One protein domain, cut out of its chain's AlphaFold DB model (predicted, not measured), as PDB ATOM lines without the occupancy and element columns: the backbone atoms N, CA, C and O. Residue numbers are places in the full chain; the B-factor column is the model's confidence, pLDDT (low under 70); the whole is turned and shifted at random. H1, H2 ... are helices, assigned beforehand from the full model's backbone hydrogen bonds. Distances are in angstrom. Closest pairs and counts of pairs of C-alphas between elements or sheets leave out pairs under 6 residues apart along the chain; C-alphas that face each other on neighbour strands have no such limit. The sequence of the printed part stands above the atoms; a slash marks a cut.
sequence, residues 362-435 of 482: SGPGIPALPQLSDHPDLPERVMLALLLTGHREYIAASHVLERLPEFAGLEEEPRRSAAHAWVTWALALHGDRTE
ATOM      1  N   SER A 362      11.921  33.049 -19.387       62.00
ATOM      2  CA  SER A 362      13.266  33.603 -19.532       62.00
ATOM      3  C   SER A 362      13.746  34.079 -18.157       62.00
ATOM      4  O   SER A 362      13.350  35.131 -17.666       62.00
ATOM      5  N   GLY A 363      14.541  33.247 -17.479       57.12
ATOM      6  CA  GLY A 363      15.062  33.532 -16.140       57.12
ATOM      7  C   GLY A 363      16.568  33.809 -16.167       57.12
ATOM      8  O   GLY A 363      17.287  33.161 -16.929       57.12
ATOM      9  N   PRO A 364      17.097  34.732 -15.345       45.91
ATOM     10  CA  PRO A 364      18.540  34.916 -15.222       45.91
ATOM     11  C   PRO A 364      19.204  33.620 -14.725       45.91
ATOM     12  O   PRO A 364      18.902  33.134 -13.640       45.91
ATOM     13  N   GLY A 365      20.111  33.054 -15.527       52.06
ATOM     14  CA  GLY A 365      20.831  31.811 -15.208       52.06
ATOM     15  C   GLY A 365      20.142  30.516 -15.655       52.06
ATOM     16  O   GLY A 365      20.770  29.463 -15.596       52.06
ATOM     17  N   ILE A 366      18.908  30.584 -16.161       52.09
ATOM     18  CA  ILE A 366      18.259  29.474 -16.862       52.09
ATOM     19  C   ILE A 366      18.407  29.793 -18.355       52.09
ATOM     20  O   ILE A 366      17.830  30.792 -18.797       52.09
ATOM     21  N   PRO A 367      19.199  29.038 -19.147       50.94
ATOM     22  CA  PRO A 367      19.190  29.225 -20.596       50.94
ATOM     23  C   PRO A 367      17.731  29.167 -21.053       50.94
ATOM     24  O   PRO A 367      16.998  28.307 -20.560       50.94
ATOM     25  N   ALA A 368      17.298  30.105 -21.915       57.91
ATOM     26  CA  ALA A 368      15.958  30.077 -22.513       57.91
ATOM     27  C   ALA A 368      15.639  28.619 -22.828       57.91
ATOM     28  O   ALA A 368      16.506  27.992 -23.450       57.91
ATOM     29  N   LEU A 369      14.519  28.094 -22.286       65.12
ATOM     30  CA  LEU A 369      14.175  26.666 -22.359       65.12
ATOM     31  C   LEU A 369      14.649  26.169 -23.723       65.12
ATOM     32  O   LEU A 369      14.229  26.785 -24.711       65.12
ATOM     33  N   PRO A 370      15.631  25.237 -23.772       57.91
ATOM     34  CA  PRO A 370      16.422  24.992 -24.975       57.91
ATOM     35  C   PRO A 370      15.491  24.908 -26.171       57.91
ATOM     36  O   PRO A 370      14.402  24.367 -25.996       57.91
ATOM     37  N   GLN A 371      15.908  25.469 -27.318       59.50
ATOM     38  CA  GLN A 371      15.144  25.684 -28.564       59.50
ATOM     39  C   GLN A 371      14.559  24.401 -29.209       59.50
ATOM     40  O   GLN A 371      14.512  24.265 -30.424       59.50
ATOM     41  N   LEU A 372      14.007  23.489 -28.419       57.06
ATOM     42  CA  LEU A 372      13.010  22.469 -28.724       57.06
ATOM     43  C   LEU A 372      11.662  23.105 -29.119       57.06
ATOM     44  O   LEU A 372      10.605  22.510 -28.932       57.06
ATOM     45  N   SER A 373      11.700  24.315 -29.680       54.00
ATOM     46  CA  SER A 373      10.596  25.065 -30.286       54.00
ATOM     47  C   SER A 373       9.824  24.239 -31.324       54.00
ATOM     48  O   SER A 373       8.681  24.565 -31.631       54.00
ATOM     49  N   ASP A 374      10.426  23.155 -31.817       68.81
ATOM     50  CA  ASP A 374       9.849  22.210 -32.774       68.81
ATOM     51  C   ASP A 374       8.922  21.158 -32.126       68.81
ATOM     52  O   ASP A 374       8.277  20.385 -32.835       68.81
ATOM     53  N   HIS A 375       8.814  21.124 -30.791       75.62
ATOM     54  CA  HIS A 375       8.014  20.138 -30.055       75.62
ATOM     55  C   HIS A 375       6.891  20.797 -29.237       75.62
ATOM     56  O   HIS A 375       7.017  20.956 -28.019       75.62
ATOM     57  N   PRO A 376       5.749  21.142 -29.864       77.75
ATOM     58  CA  PRO A 376       4.626  21.787 -29.175       77.75
ATOM     59  C   PRO A 376       4.010  20.926 -28.056       77.75
ATOM     60  O   PRO A 376       3.405  21.471 -27.137       77.75
ATOM     61  N   ASP A 377       4.198  19.604 -28.093       82.56
ATOM     62  CA  ASP A 377       3.676  18.673 -27.082       82.56
ATOM     63  C   ASP A 377       4.638  18.436 -25.906       82.56
ATOM     64  O   ASP A 377       4.274  17.779 -24.926       82.56
ATOM     65  N   LEU A 378       5.874  18.942 -25.974       82.06
ATOM     66  CA  LEU A 378       6.891  18.674 -24.956       82.06
ATOM     67  C   LEU A 378       6.493  19.173 -23.555       82.06
ATOM     68  O   LEU A 378       6.652  18.397 -22.611       82.06
ATOM     69  N   PRO A 379       5.911  20.379 -23.373       83.25
ATOM     70  CA  PRO A 379       5.440  20.817 -22.059       83.25
ATOM     71  C   PRO A 379       4.445  19.834 -21.434       83.25
ATOM     72  O   PRO A 379       4.525  19.540 -20.246       83.25
ATOM     73  N   GLU A 380       3.535  19.278 -22.234       82.88
ATOM     74  CA  GLU A 380       2.546  18.303 -21.773       82.88
ATOM     75  C   GLU A 380       3.199  16.976 -21.373       82.88
ATOM     76  O   GLU A 380       2.899  16.443 -20.307       82.88
ATOM     77  N   ARG A 381       4.151  16.467 -22.166       83.69
ATOM     78  CA  ARG A 381       4.905  15.248 -21.827       83.69
ATOM     79  C   ARG A 381       5.752  15.427 -20.571       83.69
ATOM     80  O   ARG A 381       5.813  14.508 -19.759       83.69
ATOM     81  N   VAL A 382       6.342  16.608 -20.375       83.12
ATOM     82  CA  VAL A 382       7.078  16.961 -19.151       83.12
ATOM     83  C   VAL A 382       6.158  16.942 -17.935       83.12
ATOM     84  O   VAL A 382       6.474  16.332 -16.914       83.12
ATOM     85  N   MET A 383       4.987  17.559 -18.066       82.06
ATOM     86  CA  MET A 383       3.960  17.579 -17.032       82.06
ATOM     87  C   MET A 383       3.436  16.179 -16.694       82.06
ATOM     88  O   MET A 383       3.305  15.837 -15.520       82.06
ATOM     89  N   LEU A 384       3.189  15.340 -17.702       80.62
ATOM     90  CA  LEU A 384       2.791  13.945 -17.516       80.62
ATOM     91  C   LEU A 384       3.897  13.117 -16.862       80.62
ATOM     92  O   LEU A 384       3.607  12.369 -15.932       80.62
ATOM     93  N   ALA A 385       5.153  13.276 -17.285       78.25
ATOM     94  CA  ALA A 385       6.288  12.611 -16.653       78.25
ATOM     95  C   ALA A 385       6.368  12.971 -15.163       78.25
ATOM     96  O   ALA A 385       6.478  12.079 -14.331       78.25
ATOM     97  N   LEU A 386       6.193  14.249 -14.816       75.19
ATOM     98  CA  LEU A 386       6.163  14.699 -13.423       75.19
ATOM     99  C   LEU A 386       4.947  14.208 -12.639       75.19
ATOM    100  O   LEU A 386       5.054  13.968 -11.436       75.19
ATOM    101  N   LEU A 387       3.778  14.086 -13.273       72.88
ATOM    102  CA  LEU A 387       2.603  13.463 -12.655       72.88
ATOM    103  C   LEU A 387       2.880  11.989 -12.338       72.88
ATOM    104  O   LEU A 387       2.515  11.531 -11.258       72.88
ATOM    105  N   LEU A 388       3.547  11.277 -13.248       68.62
ATOM    106  CA  LEU A 388       3.856   9.852 -13.124       68.62
ATOM    107  C   LEU A 388       4.960   9.566 -12.102       68.62
ATOM    108  O   LEU A 388       4.815   8.645 -11.315       68.62
ATOM    109  N   THR A 389       6.033  10.359 -12.063       63.22
ATOM    110  CA  THR A 389       7.138  10.170 -11.100       63.22
ATOM    111  C   THR A 389       6.856  10.795  -9.732       63.22
ATOM    112  O   THR A 389       7.694  10.755  -8.836       63.22
ATOM    113  N   GLY A 390       5.699  11.448  -9.572       58.62
ATOM    114  CA  GLY A 390       5.439  12.363  -8.468       58.62
ATOM    115  C   GLY A 390       6.222  13.669  -8.638       58.62
ATOM    116  O   GLY A 390       7.434  13.678  -8.846       58.62
ATOM    117  N   HIS A 391       5.534  14.807  -8.505       55.56
ATOM    118  CA  HIS A 391       6.028  16.153  -8.852       55.56
ATOM    119  C   HIS A 391       7.325  16.602  -8.161       55.56
ATOM    120  O   HIS A 391       7.821  17.681  -8.454       55.56
ATOM    121  N   ARG A 392       7.858  15.826  -7.215       54.19
ATOM    122  CA  ARG A 392       8.973  16.214  -6.344       54.19
ATOM    123  C   ARG A 392      10.217  15.346  -6.493       54.19
ATOM    124  O   ARG A 392      11.244  15.674  -5.908       54.19
ATOM    125  N   GLU A 393      10.168  14.285  -7.295       62.34
ATOM    126  CA  GLU A 393      11.342  13.458  -7.585       62.34
ATOM    127  C   GLU A 393      12.050  13.984  -8.822       62.34
ATOM    128  O   GLU A 393      12.065  13.379  -9.888       62.34
ATOM    129  N   TYR A 394      12.636  15.165  -8.655       68.69
ATOM    130  CA  TYR A 394      13.310  15.914  -9.704       68.69
ATOM    131  C   TYR A 394      14.295  15.068 -10.531       68.69
ATOM    132  O   TYR A 394      14.337  15.158 -11.755       68.69
ATOM    133  N   ILE A 395      15.073  14.223  -9.848       66.94
ATOM    134  CA  ILE A 395      16.079  13.354 -10.468       66.94
ATOM    135  C   ILE A 395      15.401  12.245 -11.284       66.94
ATOM    136  O   ILE A 395      15.779  12.018 -12.432       66.94
ATOM    137  N   ALA A 396      14.366  11.601 -10.734       68.38
ATOM    138  CA  ALA A 396      13.607  10.570 -11.438       68.38
ATOM    139  C   ALA A 396      12.882  11.155 -12.660       68.38
ATOM    140  O   ALA A 396      12.960  10.593 -13.752       68.38
ATOM    141  N   ALA A 397      12.262  12.327 -12.506       73.38
ATOM    142  CA  ALA A 397      11.639  13.059 -13.599       73.38
ATOM    143  C   ALA A 397      12.661  13.384 -14.697       73.38
ATOM    144  O   ALA A 397      12.412  13.070 -15.856       73.38
ATOM    145  N   SER A 398      13.839  13.915 -14.346       77.88
ATOM    146  CA  SER A 398      14.909  14.199 -15.314       77.88
ATOM    147  C   SER A 398      15.321  12.944 -16.087       77.88
ATOM    148  O   SER A 398      15.412  12.988 -17.309       77.88
ATOM    149  N   HIS A 399      15.490  11.802 -15.413       77.75
ATOM    150  CA  HIS A 399      15.831  10.541 -16.078       77.75
ATOM    151  C   HIS A 399      14.719   9.995 -16.981       77.75
ATOM    152  O   HIS A 399      15.014   9.388 -18.011       77.75
ATOM    153  N   VAL A 400      13.447  10.199 -16.630       82.00
ATOM    154  CA  VAL A 400      12.323   9.863 -17.518       82.00
ATOM    155  C   VAL A 400      12.326  10.772 -18.747       82.00
ATOM    156  O   VAL A 400      12.166  10.277 -19.863       82.00
ATOM    157  N   LEU A 401      12.579  12.073 -18.571       82.31
ATOM    158  CA  LEU A 401      12.665  13.029 -19.678       82.31
ATOM    159  C   LEU A 401      13.844  12.749 -20.610       82.31
ATOM    160  O   LEU A 401      13.672  12.796 -21.822       82.31
ATOM    161  N   GLU A 402      15.010  12.384 -20.075       84.69
ATOM    162  CA  GLU A 402      16.199  12.013 -20.859       84.69
ATOM    163  C   GLU A 402      15.944  10.852 -21.835       84.69
ATOM    164  O   GLU A 402      16.675  10.703 -22.816       84.69
ATOM    165  N   ARG A 403      14.922  10.024 -21.574       85.12
ATOM    166  CA  ARG A 403      14.525   8.889 -22.421       85.12
ATOM    167  C   ARG A 403      13.483   9.252 -23.478       85.12
ATOM    168  O   ARG A 403      13.159   8.400 -24.305       85.12
ATOM    169  N   LEU A 404      12.935  10.467 -23.453       83.94
ATOM    170  CA  LEU A 404      11.964  10.892 -24.452       83.94
ATOM    171  C   LEU A 404      12.648  11.077 -25.823       83.94
ATOM    172  O   LEU A 404      13.784  11.561 -25.881       83.94
ATOM    173  N   PRO A 405      11.980  10.715 -26.936       83.12
ATOM    174  CA  PRO A 405      12.523  10.858 -28.291       83.12
ATOM    175  C   PRO A 405      13.040  12.264 -28.630       83.12
ATOM    176  O   PRO A 405      13.985  12.401 -29.395       83.12
ATOM    177  N   GLU A 406      12.456  13.301 -28.039       81.62
ATOM    178  CA  GLU A 406      12.821  14.712 -28.211       81.62
ATOM    179  C   GLU A 406      14.220  15.043 -27.682       81.62
ATOM    180  O   GLU A 406      14.832  16.023 -28.095       81.62
ATOM    181  N   PHE A 407      14.742  14.215 -26.779       81.69
ATOM    182  CA  PHE A 407      16.092  14.329 -26.234       81.69
ATOM    183  C   PHE A 407      17.075  13.357 -26.911       81.69
ATOM    184  O   PHE A 407      18.277  13.366 -26.609       81.69
ATOM    185  N   ALA A 408      16.592  12.516 -27.835       79.31
ATOM    186  CA  ALA A 408      17.425  11.583 -28.580       79.31
ATOM    187  C   ALA A 408      18.371  12.334 -29.534       79.31
ATOM    188  O   ALA A 408      18.013  13.337 -30.142       79.31
ATOM    189  N   GLY A 409      19.608  11.848 -29.665       76.06
ATOM    190  CA  GLY A 409      20.615  12.441 -30.556       76.06
ATOM    191  C   GLY A 409      21.405  13.620 -29.974       76.06
ATOM    192  O   GLY A 409      22.455  13.951 -30.518       76.06
ATOM    193  N   LEU A 410      20.982  14.201 -28.846       79.25
ATOM    194  CA  LEU A 410      21.813  15.143 -28.083       79.25
ATOM    195  C   LEU A 410      22.998  14.415 -27.429       79.25
ATOM    196  O   LEU A 410      22.852  13.266 -27.009       79.25
ATOM    197  N   GLU A 411      24.148  15.073 -27.288       84.38
ATOM    198  CA  GLU A 411      25.232  14.576 -26.427       84.38
ATOM    199  C   GLU A 411      24.764  14.490 -24.960       84.38
ATOM    200  O   GLU A 411      23.818  15.171 -24.562       84.38
ATOM    201  N   GLU A 412      25.408  13.647 -24.146       78.12
ATOM    202  CA  GLU A 412      24.945  13.325 -22.786       78.12
ATOM    203  C   GLU A 412      24.787  14.566 -21.886       78.12
ATOM    204  O   GLU A 412      23.747  14.740 -21.248       78.12
ATOM    205  N   GLU A 413      25.778  15.460 -21.875       79.31
ATOM    206  CA  GLU A 413      25.785  16.639 -21.002       79.31
ATOM    207  C   GLU A 413      24.766  17.723 -21.436       79.31
ATOM    208  O   GLU A 413      23.996  18.196 -20.587       79.31
ATOM    209  N   PRO A 414      24.640  18.075 -22.736       81.06
ATOM    210  CA  PRO A 414      23.535  18.903 -23.226       81.06
ATOM    211  C   PRO A 414      22.151  18.298 -22.974       81.06
ATOM    212  O   PRO A 414      21.224  19.025 -22.611       81.06
ATOM    213  N   ARG A 415      22.001  16.974 -23.126       81.56
ATOM    214  CA  ARG A 415      20.735  16.268 -22.888       81.56
ATOM    215  C   ARG A 415      20.283  16.404 -21.437       81.56
ATOM    216  O   ARG A 415      19.150  16.814 -21.185       81.56
ATOM    217  N   ARG A 416      21.185  16.107 -20.499       79.50
ATOM    218  CA  ARG A 416      20.942  16.222 -19.056       79.50
ATOM    219  C   ARG A 416      20.609  17.661 -18.671       79.50
ATOM    220  O   ARG A 416      19.636  17.897 -17.961       79.50
ATOM    221  N   SER A 417      21.360  18.630 -19.197       80.94
ATOM    222  CA  SER A 417      21.115  20.060 -18.957       80.94
ATOM    223  C   SER A 417      19.737  20.511 -19.456       80.94
ATOM    224  O   SER A 417      19.046  21.266 -18.773       80.94
ATOM    225  N   ALA A 418      19.304  20.026 -20.623       80.81
ATOM    226  CA  ALA A 418      17.996  20.352 -21.183       80.81
ATOM    227  C   ALA A 418      16.844  19.728 -20.382       80.81
ATOM    228  O   ALA A 418      15.883  20.426 -20.058       80.81
ATOM    229  N   ALA A 419      16.948  18.443 -20.023       82.12
ATOM    230  CA  ALA A 419      15.963  17.778 -19.171       82.12
ATOM    231  C   ALA A 419      15.843  18.497 -17.818       82.12
ATOM    232  O   ALA A 419      14.739  18.830 -17.390       82.12
ATOM    233  N   HIS A 420      16.980  18.848 -17.210       82.56
ATOM    234  CA  HIS A 420      17.058  19.623 -15.973       82.56
ATOM    235  C   HIS A 420      16.317  20.973 -16.091       82.56
ATOM    236  O   HIS A 420      15.481  21.317 -15.253       82.56
ATOM    237  N   ALA A 421      16.555  21.736 -17.161       82.44
ATOM    238  CA  ALA A 421      15.862  23.008 -17.386       82.44
ATOM    239  C   ALA A 421      14.329  22.846 -17.467       82.44
ATOM    240  O   ALA A 421      13.598  23.635 -16.865       82.44
ATOM    241  N   TRP A 422      13.838  21.799 -18.141       84.44
ATOM    242  CA  TRP A 422      12.405  21.500 -18.240       84.44
ATOM    243  C   TRP A 422      11.783  21.087 -16.907       84.44
ATOM    244  O   TRP A 422      10.713  21.587 -16.558       84.44
ATOM    245  N   VAL A 423      12.450  20.233 -16.124       81.44
ATOM    246  CA  VAL A 423      11.951  19.893 -14.785       81.44
ATOM    247  C   VAL A 423      11.938  21.135 -13.888       81.44
ATOM    248  O   VAL A 423      10.968  21.365 -13.169       81.44
ATOM    249  N   THR A 424      12.972  21.977 -13.960       81.31
ATOM    250  CA  THR A 424      13.062  23.217 -13.170       81.31
ATOM    251  C   THR A 424      11.935  24.188 -13.522       81.31
ATOM    252  O   THR A 424      11.302  24.748 -12.627       81.31
ATOM    253  N   TRP A 425      11.633  24.353 -14.814       84.25
ATOM    254  CA  TRP A 425      10.486  25.137 -15.272       84.25
ATOM    255  C   TRP A 425       9.163  24.597 -14.721       84.25
ATOM    256  O   TRP A 425       8.362  25.359 -14.178       84.25
ATOM    257  N   ALA A 426       8.937  23.288 -14.819       79.94
ATOM    258  CA  ALA A 426       7.701  22.686 -14.344       79.94
ATOM    259  C   ALA A 426       7.558  22.808 -12.815       79.94
ATOM    260  O   ALA A 426       6.483  23.150 -12.324       79.94
ATOM    261  N   LEU A 427       8.642  22.642 -12.050       75.88
ATOM    262  CA  LEU A 427       8.638  22.904 -10.606       75.88
ATOM    263  C   LEU A 427       8.278  24.360 -10.284       75.88
ATOM    264  O   LEU A 427       7.414  24.613  -9.439       75.88
ATOM    265  N   ALA A 428       8.884  25.317 -10.995       75.56
ATOM    266  CA  ALA A 428       8.584  26.736 -10.829       75.56
ATOM    267  C   ALA A 428       7.105  27.045 -11.132       75.56
ATOM    268  O   ALA A 428       6.466  27.823 -10.423       75.56
ATOM    269  N   LEU A 429       6.524  26.379 -12.135       74.75
ATOM    270  CA  LEU A 429       5.124  26.534 -12.535       74.75
ATOM    271  C   LEU A 429       4.115  26.098 -11.457       74.75
ATOM    272  O   LEU A 429       2.996  26.633 -11.413       74.75
ATOM    273  N   HIS A 430       4.508  25.153 -10.598       68.38
ATOM    274  CA  HIS A 430       3.708  24.638  -9.482       68.38
ATOM    275  C   HIS A 430       3.895  25.402  -8.167       68.38
ATOM    276  O   HIS A 430       3.214  25.097  -7.189       68.38
ATOM    277  N   GLY A 431       4.724  26.449  -8.149       56.91
ATOM    278  CA  GLY A 431       4.872  27.334  -6.993       56.91
ATOM    279  C   GLY A 431       5.798  26.809  -5.896       56.91
ATOM    280  O   GLY A 431       5.917  27.462  -4.858       56.91
ATOM    281  N   ASP A 432       6.500  25.697  -6.121       51.44
ATOM    282  CA  ASP A 432       7.656  25.321  -5.305       51.44
ATOM    283  C   ASP A 432       8.869  26.094  -5.841       51.44
ATOM    284  O   ASP A 432       9.716  25.568  -6.560       51.44
ATOM    285  N   ARG A 433       8.961  27.387  -5.500       46.00
ATOM    286  CA  ARG A 433      10.246  28.092  -5.570       46.00
ATOM    287  C   ARG A 433      11.190  27.422  -4.564       46.00
ATOM    288  O   ARG A 433      11.316  27.858  -3.423       46.00
ATOM    289  N   THR A 434      11.924  26.412  -5.022       42.12
ATOM    290  CA  THR A 434      13.191  25.931  -4.439       42.12
ATOM    291  C   THR A 434      14.272  27.024  -4.400       42.12
ATOM    292  O   THR A 434      15.361  26.818  -3.872       42.12
ATOM    293  N   GLU A 435      13.965  28.230  -4.884       36.97
ATOM    294  CA  GLU A 435      14.850  29.387  -5.014       36.97
ATOM    295  C   GLU A 435      15.430  29.921  -3.688       36.97
ATOM    296  O   GLU A 435      16.366  30.715  -3.703       36.97
TER     297      GLU A 435
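Overview. This is residues 362 to 435 of the 482 residues of an uncharacterized protein of Streptomyces sp. GMY01 (UniProt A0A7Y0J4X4). One long helix, H3, is crossed by two shorter helices, H1 and H2, which pack over one side of it and against each other, so that each of the three touches the other two. The opening stretch without a named element, residues 362 to 377, begins on the side of H3 away from H2 and leads round to H1. The printed part has 74 residues with three named helices, in the order H1, H2, H3, and no named strand; its class is all helix. It is compact and rounded, with a radius of gyration of the C-alphas of 11.5 A and spans of 31 by 29 by 23 A.

Along the chain. Start at C-alpha 362, at (13.266, 33.603, -19.532), and go on to C-alpha 378 at (6.891, 18.674, -24.956), where H1 begins; it holds residues 378 to 388 and is 15.1 A long. Next comes H2, residues 394 to 402, 12.2 A long. H3, residues 412 to 429, runs 25.9 A and ends at C-alpha 429, at (5.124, 26.534, -12.535).

Arrangement. Look first at H2 and H3, which touch at a steep tilt of 54 degrees, opposite ways; H3 does so with residues 415 to 423 alone, and the closest C-alphas, Ser 398 and Ala 419, are 5.4 A apart. H1 touches H3 about perpendicular, at 76 degrees, at residues 422 to 426 of H3 alone; the closest C-alphas are those of Met 383 and Ala 426, 6.9 A apart. H1 and H2 touch at a steep tilt of 49 degrees, opposite ways, with the C-alphas of Leu 386 and Ala 397 closest at 5.7 A. In H1, H2 and H3 every O i to N i+4 pair is within hydrogen-bond range.

Size, cuts and confidence. The two C-alphas farthest apart, Gly 409 and Gly 431, are 32.0 A apart. The printed part has no cut; the link from H1 to H2 is tight and that from H2 to H3 is short. The mean pLDDT of the printed part is 71.7, and residues 362 to 374, 388 to 396 and 430 to 435 are under 70.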